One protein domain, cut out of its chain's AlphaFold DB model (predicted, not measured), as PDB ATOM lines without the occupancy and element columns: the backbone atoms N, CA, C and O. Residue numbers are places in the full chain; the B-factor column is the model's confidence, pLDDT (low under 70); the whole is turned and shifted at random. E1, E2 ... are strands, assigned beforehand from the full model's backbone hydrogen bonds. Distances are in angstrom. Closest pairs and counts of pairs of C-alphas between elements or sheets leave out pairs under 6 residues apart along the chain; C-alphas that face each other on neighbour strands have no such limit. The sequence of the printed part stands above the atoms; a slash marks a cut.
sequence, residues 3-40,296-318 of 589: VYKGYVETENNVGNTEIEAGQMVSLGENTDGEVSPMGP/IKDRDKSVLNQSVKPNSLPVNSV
ATOM      1  N   VAL A   3     115.131   3.482  57.661       88.94
ATOM      2  CA  VAL A   3     114.625   3.134  58.996       88.94
ATOM      3  C   VAL A   3     115.016   1.699  59.340       88.94
ATOM      4  O   VAL A   3     114.464   0.737  58.821       88.94
ATOM      5  N   TYR A   4     115.998   1.543  60.228       84.94
ATOM      6  CA  TYR A   4     116.561   0.229  60.570       84.94
ATOM      7  C   TYR A   4     115.746  -0.563  61.606       84.94
ATOM      8  O   TYR A   4     115.849  -1.788  61.641       84.94
ATOM      9  N   LYS A   5     115.004   0.119  62.492       87.19
ATOM     10  CA  LYS A   5     114.171  -0.461  63.562       87.19
ATOM     11  C   LYS A   5     113.095   0.535  63.987       87.19
ATOM     12  O   LYS A   5     113.394   1.725  64.073       87.19
ATOM     13  N   GLY A   6     111.918   0.026  64.353       92.25
ATOM     14  CA  GLY A   6     110.747   0.863  64.629       92.25
ATOM     15  C   GLY A   6     110.320   1.637  63.383       92.25
ATOM     16  O   GLY A   6     110.732   1.293  62.279       92.25
ATOM     17  N   TYR A   7     109.552   2.698  63.586       90.81
ATOM     18  CA  TYR A   7     109.070   3.575  62.527       90.81
ATOM     19  C   TYR A   7     109.608   5.003  62.699       90.81
ATOM     20  O   TYR A   7     110.102   5.374  63.771       90.81
ATOM     21  N   VAL A   8     109.504   5.821  61.650       88.62
ATOM     22  CA  VAL A   8     109.776   7.263  61.703       88.62
ATOM     23  C   VAL A   8     108.688   8.025  60.953       88.62
ATOM     24  O   VAL A   8     108.565   7.910  59.736       88.62
ATOM     25  N   GLU A   9     107.939   8.854  61.678       86.81
ATOM     26  CA  GLU A   9     107.085   9.888  61.091       86.81
ATOM     27  C   GLU A   9     107.959  10.992  60.472       86.81
ATOM     28  O   GLU A   9     108.927  11.466  61.074       86.81
ATOM     29  N   THR A  10     107.628  11.403  59.251       85.94
ATOM     30  CA  THR A  10     108.339  12.438  58.487       85.94
ATOM     31  C   THR A  10     107.354  13.434  57.894       85.94
ATOM     32  O   THR A  10     106.222  13.066  57.606       85.94
ATOM     33  N   GLU A  11     107.768  14.689  57.713       85.38
ATOM     34  CA  GLU A  11     106.889  15.786  57.291       85.38
ATOM     35  C   GLU A  11     107.594  16.711  56.283       85.38
ATOM     36  O   GLU A  11     108.790  16.997  56.418       85.38
ATOM     37  N   ASN A  12     106.849  17.200  55.291       84.81
ATOM     38  CA  ASN A  12     107.232  18.307  54.414       84.81
ATOM     39  C   ASN A  12     106.040  19.261  54.184       84.81
ATOM     40  O   ASN A  12     104.992  19.109  54.806       84.81
ATOM     41  N   ASN A  13     106.177  20.250  53.293       82.31
ATOM     42  CA  ASN A  13     105.140  21.274  53.091       82.31
ATOM     43  C   ASN A  13     103.837  20.739  52.453       82.31
ATOM     44  O   ASN A  13     102.872  21.494  52.348       82.31
ATOM     45  N   VAL A  14     103.808  19.479  52.002       82.06
ATOM     46  CA  VAL A  14     102.628  18.823  51.411       82.06
ATOM     47  C   VAL A  14     101.895  17.971  52.456       82.06
ATOM     48  O   VAL A  14     100.663  17.968  52.483       82.06
ATOM     49  N   GLY A  15     102.625  17.288  53.346       83.50
ATOM     50  CA  GLY A  15     102.030  16.455  54.392       83.50
ATOM     51  C   GLY A  15     103.028  15.647  55.227       83.50
ATOM     52  O   GLY A  15     104.244  15.812  55.100       83.50
ATOM     53  N   ASN A  16     102.507  14.741  56.060       86.56
ATOM     54  CA  ASN A  16     103.274  13.757  56.821       86.56
ATOM     55  C   ASN A  16     103.115  12.318  56.296       86.56
ATOM     56  O   ASN A  16     102.118  11.960  55.676       86.56
ATOM     57  N   THR A  17     104.110  11.473  56.554       87.44
ATOM     58  CA  THR A  17     104.083  10.038  56.237       87.44
ATOM     59  C   THR A  17     104.892   9.237  57.256       87.44
ATOM     60  O   THR A  17     105.919   9.707  57.758       87.44
ATOM     61  N   GLU A  18     104.420   8.034  57.572       88.94
ATOM     62  CA  GLU A  18     105.052   7.089  58.492       88.94
ATOM     63  C   GLU A  18     105.886   6.069  57.708       88.94
ATOM     64  O   GLU A  18     105.392   5.426  56.782       88.94
ATOM     65  N   ILE A  19     107.170   5.954  58.059       90.25
ATOM     66  CA  ILE A  19     108.144   5.106  57.365       90.25
ATOM     67  C   ILE A  19     108.549   3.953  58.276       90.25
ATOM     68  O   ILE A  19     109.112   4.180  59.348       90.25
ATOM     69  N   GLU A  20     108.293   2.727  57.832       92.31
ATOM     70  CA  GLU A  20     108.446   1.511  58.634       92.31
ATOM     71  C   GLU A  20     109.849   0.889  58.585       92.31
ATOM     72  O   GLU A  20     110.675   1.188  57.713       92.31
ATOM     73  N   ALA A  21     110.122  -0.024  59.519       91.44
ATOM     74  CA  ALA A  21     111.388  -0.751  59.571       91.44
ATOM     75  C   ALA A  21     111.671  -1.507  58.255       91.44
ATOM     76  O   ALA A  21     110.853  -2.283  57.765       91.44
ATOM     77  N   GLY A  22     112.865  -1.310  57.692       88.44
ATOM     78  CA  GLY A  22     113.256  -1.872  56.397       88.44
ATOM     79  C   GLY A  22     112.881  -1.005  55.189       88.44
ATOM     80  O   GLY A  22     113.167  -1.410  54.060       88.44
ATOM     81  N   GLN A  23     112.300   0.184  55.385       89.31
ATOM     82  CA  GLN A  23     112.006   1.140  54.313       89.31
ATOM     83  C   GLN A  23     113.015   2.300  54.242       89.31
ATOM     84  O   GLN A  23     113.655   2.694  55.223       89.31
ATOM     85  N   MET A  24     113.144   2.876  53.047       87.31
ATOM     86  CA  MET A  24     113.884   4.101  52.770       87.31
ATOM     87  C   MET A  24     112.982   5.110  52.051       87.31
ATOM     88  O   MET A  24     112.490   4.826  50.961       87.31
ATOM     89  N   VAL A  25     112.839   6.310  52.624       87.00
ATOM     90  CA  VAL A  25     112.128   7.438  52.003       87.00
ATOM     91  C   VAL A  25     113.088   8.473  51.409       87.00
ATOM     92  O   VAL A  25     114.119   8.812  52.006       87.00
ATOM     93  N   SER A  26     112.728   9.031  50.256       85.38
ATOM     94  CA  SER A  26     113.286  10.264  49.699       85.38
ATOM     95  C   SER A  26     112.217  11.360  49.724       85.38
ATOM     96  O   SER A  26     111.121  11.154  49.212       85.38
ATOM     97  N   LEU A  27     112.539  12.519  50.307       82.44
ATOM     98  CA  LEU A  27     111.627  13.662  50.456       82.44
ATOM     99  C   LEU A  27     112.279  14.943  49.926       82.44
ATOM    100  O   LEU A  27     113.402  15.279  50.313       82.44
ATOM    101  N   GLY A  28     111.555  15.665  49.074       79.75
ATOM    102  CA  GLY A  28     111.778  17.081  48.802       79.75
ATOM    103  C   GLY A  28     110.959  17.968  49.746       79.75
ATOM    104  O   GLY A  28     110.139  17.492  50.526       79.75
ATOM    105  N   GLU A  29     111.186  19.279  49.672       77.94
ATOM    106  CA  GLU A  29     110.479  20.277  50.493       77.94
ATOM    107  C   GLU A  29     109.020  20.472  50.039       77.94
ATOM    108  O   GLU A  29     108.130  20.561  50.880       77.94
ATOM    109  N   ASN A  30     108.791  20.436  48.720       80.88
ATOM    110  CA  ASN A  30     107.490  20.565  48.052       80.88
ATOM    111  C   ASN A  30     107.269  19.398  47.064       80.88
ATOM    112  O   ASN A  30     106.979  19.631  45.892       80.88
ATOM    113  N   THR A  31     107.521  18.153  47.474       76.56
ATOM    114  CA  THR A  31     107.318  16.979  46.604       76.56
ATOM    115  C   THR A  31     106.574  15.884  47.339       76.56
ATOM    116  O   THR A  31     106.802  15.676  48.531       76.56
ATOM    117  N   ASP A  32     105.795  15.106  46.600       75.94
ATOM    118  CA  ASP A  32     105.360  13.789  47.048       75.94
ATOM    119  C   ASP A  32     106.586  12.958  47.450       75.94
ATOM    120  O   ASP A  32     107.686  13.112  46.893       75.94
ATOM    121  N   GLY A  33     106.421  12.112  48.463       80.75
ATOM    122  CA  GLY A  33     107.502  11.243  48.908       80.75
ATOM    123  C   GLY A  33     107.722  10.087  47.943       80.75
ATOM    124  O   GLY A  33     106.823   9.699  47.198       80.75
ATOM    125  N   GLU A  34     108.909   9.491  47.996       84.00
ATOM    126  CA  GLU A  34     109.141   8.178  47.398       84.00
ATOM    127  C   GLU A  34     109.668   7.208  48.452       84.00
ATOM    128  O   GLU A  34     110.731   7.446  49.029       84.00
ATOM    129  N   VAL A  35     108.932   6.121  48.689       85.44
ATOM    130  CA  VAL A  35     109.329   5.012  49.563       85.44
ATOM    131  C   VAL A  35     109.786   3.838  48.715       85.44
ATOM    132  O   VAL A  35     109.120   3.436  47.767       85.44
ATOM    133  N   SER A  36     110.915   3.253  49.096       87.88
ATOM    134  CA  SER A  36     111.430   2.002  48.535       87.88
ATOM    135  C   SER A  36     111.913   1.082  49.661       87.88
ATOM    136  O   SER A  36     112.266   1.580  50.736       87.88
ATOM    137  N   PRO A  37     111.960  -0.248  49.467       86.94
ATOM    138  CA  PRO A  37     112.639  -1.136  50.402       86.94
ATOM    139  C   PRO A  37     114.118  -0.749  50.542       86.94
ATOM    140  O   PRO A  37     114.751  -0.302  49.582       86.94
ATOM    141  N   MET A  38     114.690  -0.926  51.732       84.75
ATOM    142  CA  MET A  38     116.110  -0.665  51.963       84.75
ATOM    143  C   MET A  38     116.989  -1.556  51.080       84.75
ATOM    144  O   MET A  38     116.784  -2.764  50.966       84.75
ATOM    145  N   GLY A  39     118.002  -0.944  50.467       82.06
ATOM    146  CA  GLY A  39     119.025  -1.670  49.722       82.06
ATOM    147  C   GLY A  39     120.013  -2.402  50.638       82.06
ATOM    148  O   GLY A  39     120.018  -2.189  51.854       82.06
ATOM    149  N   PRO A  40     120.899  -3.237  50.067       82.44
ATOM    150  CA  PRO A  40     122.049  -3.749  50.803       82.44
ATOM    151  C   PRO A  40     122.922  -2.572  51.290       82.44
ATOM    152  O   PRO A  40     123.106  -1.624  50.520       82.44
ATOM    153  N   ILE A 296     109.752  20.097  68.158       76.62
ATOM    154  CA  ILE A 296     108.479  19.750  68.797       76.62
ATOM    155  C   ILE A 296     108.618  18.419  69.553       76.62
ATOM    156  O   ILE A 296     109.456  17.584  69.214       76.62
ATOM    157  N   LYS A 297     107.832  18.253  70.625       78.06
ATOM    158  CA  LYS A 297     107.733  17.010  71.416       78.06
ATOM    159  C   LYS A 297     106.349  16.357  71.371       78.06
ATOM    160  O   LYS A 297     106.238  15.169  71.655       78.06
ATOM    161  N   ASP A 298     105.318  17.133  71.050       79.00
ATOM    162  CA  ASP A 298     103.936  16.669  70.960       79.00
ATOM    163  C   ASP A 298     103.727  16.011  69.590       79.00
ATOM    164  O   ASP A 298     104.030  16.634  68.574       79.00
ATOM    165  N   ARG A 299     103.219  14.774  69.547       68.94
ATOM    166  CA  ARG A 299     103.088  14.005  68.293       68.94
ATOM    167  C   ARG A 299     102.129  14.642  67.284       68.94
ATOM    168  O   ARG A 299     102.423  14.689  66.101       68.94
ATOM    169  N   ASP A 300     101.009  15.184  67.750       73.06
ATOM    170  CA  ASP A 300      99.936  15.695  66.886       73.06
ATOM    171  C   ASP A 300     100.190  17.078  66.251       73.06
ATOM    172  O   ASP A 300      99.284  17.623  65.617       73.06
ATOM    173  N   LYS A 301     101.379  17.676  66.420       75.75
ATOM    174  CA  LYS A 301     101.686  19.040  65.951       75.75
ATOM    175  C   LYS A 301     102.723  19.045  64.831       75.75
ATOM    176  O   LYS A 301     103.849  18.596  65.029       75.75
ATOM    177  N   SER A 302     102.358  19.656  63.703       78.06
ATOM    178  CA  SER A 302     103.259  19.915  62.576       78.06
ATOM    179  C   SER A 302     104.513  20.689  63.010       78.06
ATOM    180  O   SER A 302     104.429  21.727  63.676       78.06
ATOM    181  N   VAL A 303     105.679  20.203  62.575       75.81
ATOM    182  CA  VAL A 303     107.004  20.828  62.751       75.81
ATOM    183  C   VAL A 303     107.116  22.135  61.958       75.81
ATOM    184  O   VAL A 303     107.937  22.994  62.288       75.81
ATOM    185  N   LEU A 304     106.275  22.298  60.934       77.75
ATOM    186  CA  LEU A 304     106.273  23.418  59.994       77.75
ATOM    187  C   LEU A 304     105.218  24.481  60.353       77.75
ATOM    188  O   LEU A 304     105.476  25.675  60.201       77.75
ATOM    189  N   ASN A 305     104.055  24.074  60.873       73.94
ATOM    190  CA  ASN A 305     102.965  24.955  61.292       73.94
ATOM    191  C   ASN A 305     102.217  24.400  62.520       73.94
ATOM    192  O   ASN A 305     101.236  23.673  62.403       73.94
ATOM    193  N   GLN A 306     102.633  24.825  63.715       70.62
ATOM    194  CA  GLN A 306     102.131  24.326  65.007       70.62
ATOM    195  C   GLN A 306     100.617  24.498  65.247       70.62
ATOM    196  O   GLN A 306     100.089  23.914  66.193       70.62
ATOM    197  N   SER A 307      99.932  25.296  64.423       65.88
ATOM    198  CA  SER A 307      98.486  25.545  64.496       65.88
ATOM    199  C   SER A 307      97.643  24.545  63.693       65.88
ATOM    200  O   SER A 307      96.419  24.639  63.718       65.88
ATOM    201  N   VAL A 308      98.267  23.630  62.943       69.75
ATOM    202  CA  VAL A 308      97.597  22.726  61.994       69.75
ATOM    203  C   VAL A 308      98.134  21.299  62.169       69.75
ATOM    204  O   VAL A 308      99.335  21.095  62.344       69.75
ATOM    205  N   LYS A 309      97.251  20.294  62.116       69.12
ATOM    206  CA  LYS A 309      97.668  18.887  62.020       69.12
ATOM    207  C   LYS A 309      98.016  18.592  60.552       69.12
ATOM    208  O   LYS A 309      97.198  18.928  59.697       69.12
ATOM    209  N   PRO A 310      99.201  18.039  60.232       68.75
ATOM    210  CA  PRO A 310      99.613  17.868  58.843       68.75
ATOM    211  C   PRO A 310      98.677  16.900  58.104       68.75
ATOM    212  O   PRO A 310      98.190  15.927  58.682       68.75
ATOM    213  N   ASN A 311      98.430  17.181  56.823       76.31
ATOM    214  CA  ASN A 311      97.705  16.278  55.930       76.31
ATOM    215  C   ASN A 311      98.533  15.011  55.678       76.31
ATOM    216  O   ASN A 311      99.758  15.076  55.699       76.31
ATOM    217  N   SER A 312      97.890  13.890  55.349       79.00
ATOM    218  CA  SER A 312      98.617  12.702  54.883       79.00
ATOM    219  C   SER A 312      99.278  12.979  53.529       79.00
ATOM    220  O   SER A 312      98.613  13.406  52.583       79.00
ATOM    221  N   LEU A 313     100.587  12.752  53.440       81.44
ATOM    222  CA  LEU A 313     101.378  12.894  52.222       81.44
ATOM    223  C   LEU A 313     101.093  11.708  51.281       81.44
ATOM    224  O   LEU A 313     101.328  10.563  51.681       81.44
ATOM    225  N   PRO A 314     100.665  11.924  50.023       75.19
ATOM    226  CA  PRO A 314     100.712  10.867  49.020       75.19
ATOM    227  C   PRO A 314     102.175  10.481  48.753       75.19
ATOM    228  O   PRO A 314     103.033  11.328  48.496       75.19
ATOM    229  N   VAL A 315     102.476   9.186  48.843       78.38
ATOM    230  CA  VAL A 315     103.838   8.655  48.717       78.38
ATOM    231  C   VAL A 315     103.895   7.598  47.625       78.38
ATOM    232  O   VAL A 315     103.217   6.571  47.678       78.38
ATOM    233  N   ASN A 316     104.766   7.834  46.652       81.50
ATOM    234  CA  ASN A 316     105.044   6.909  45.568       81.50
ATOM    235  C   ASN A 316     105.836   5.713  46.111       81.50
ATOM    236  O   ASN A 316     106.977   5.859  46.551       81.50
ATOM    237  N   SER A 317     105.231   4.528  46.097       80.25
ATOM    238  CA  SER A 317     105.881   3.292  46.548       80.25
ATOM    239  C   SER A 317     106.561   2.587  45.375       80.25
ATOM    240  O   SER A 317     105.914   2.264  44.381       80.25
ATOM    241  N   VAL A 318     107.866   2.335  45.488       82.88
ATOM    242  CA  VAL A 318     108.705   1.740  44.437       82.88
ATOM    243  C   VAL A 318     109.303   0.426  44.934       82.88
ATOM    244  O   VAL A 318     110.060   0.397  45.900       82.88
TER     245      VAL A 318
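This is residues 3 to 40 and 296 to 318 of the 589 residues of an uncharacterized protein of Desulfobacteraceae bacterium (UniProt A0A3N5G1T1). With little regular structure, two small strand hairpins, E1 with E2 and E3 with E4, meet at few points; E5 runs beside E4, and residues 296 to 314, with no named element, loop at one end and lead into E5. The 61 printed residues are all strand by class, with 20 in E1 to E5, in chain order, and no named helix. E1 and E2 are antiparallel; E3, E4, E5 form a mixed sheet in that order. The whole is compact, radius of gyration of the C-alphas 11.9 A, but elongated, 39 by 23 by 14 A.

E1, residues 8 to 11, spans 10.0 A from C-alpha 8 at (109.776, 7.263, 61.703). E2, 16 to 19, spans 9.9 A; E3, 23 to 26, 10.3 A; E4, 33 to 37, 13.5 A; E5, 315 to 317, 6.1 A, to C-alpha 317 at (105.881, 3.292, 46.548).

In hairpin E1 and E2, at 155 degrees, N 10 and O 17 are 2.8 A apart, within hydrogen-bond range. In hairpin E3 and E4, antiparallel at 149 degrees, so are N 24 and O 36, 2.8 A. E4 and E5 are parallel at 28 degrees, with N 316 and O 33 2.8 A apart. The closest C-alphas of E2 and E3, Ile 19 and Val 25, are 7.1 A apart. E1 is apart from E3, E4 and E5.

Residues 41 to 295 are cut out, with 32.6 A between C-alphas 40 and 296. No link printed whole is long. Residues 299 and 307 to 310 have pLDDT under 70.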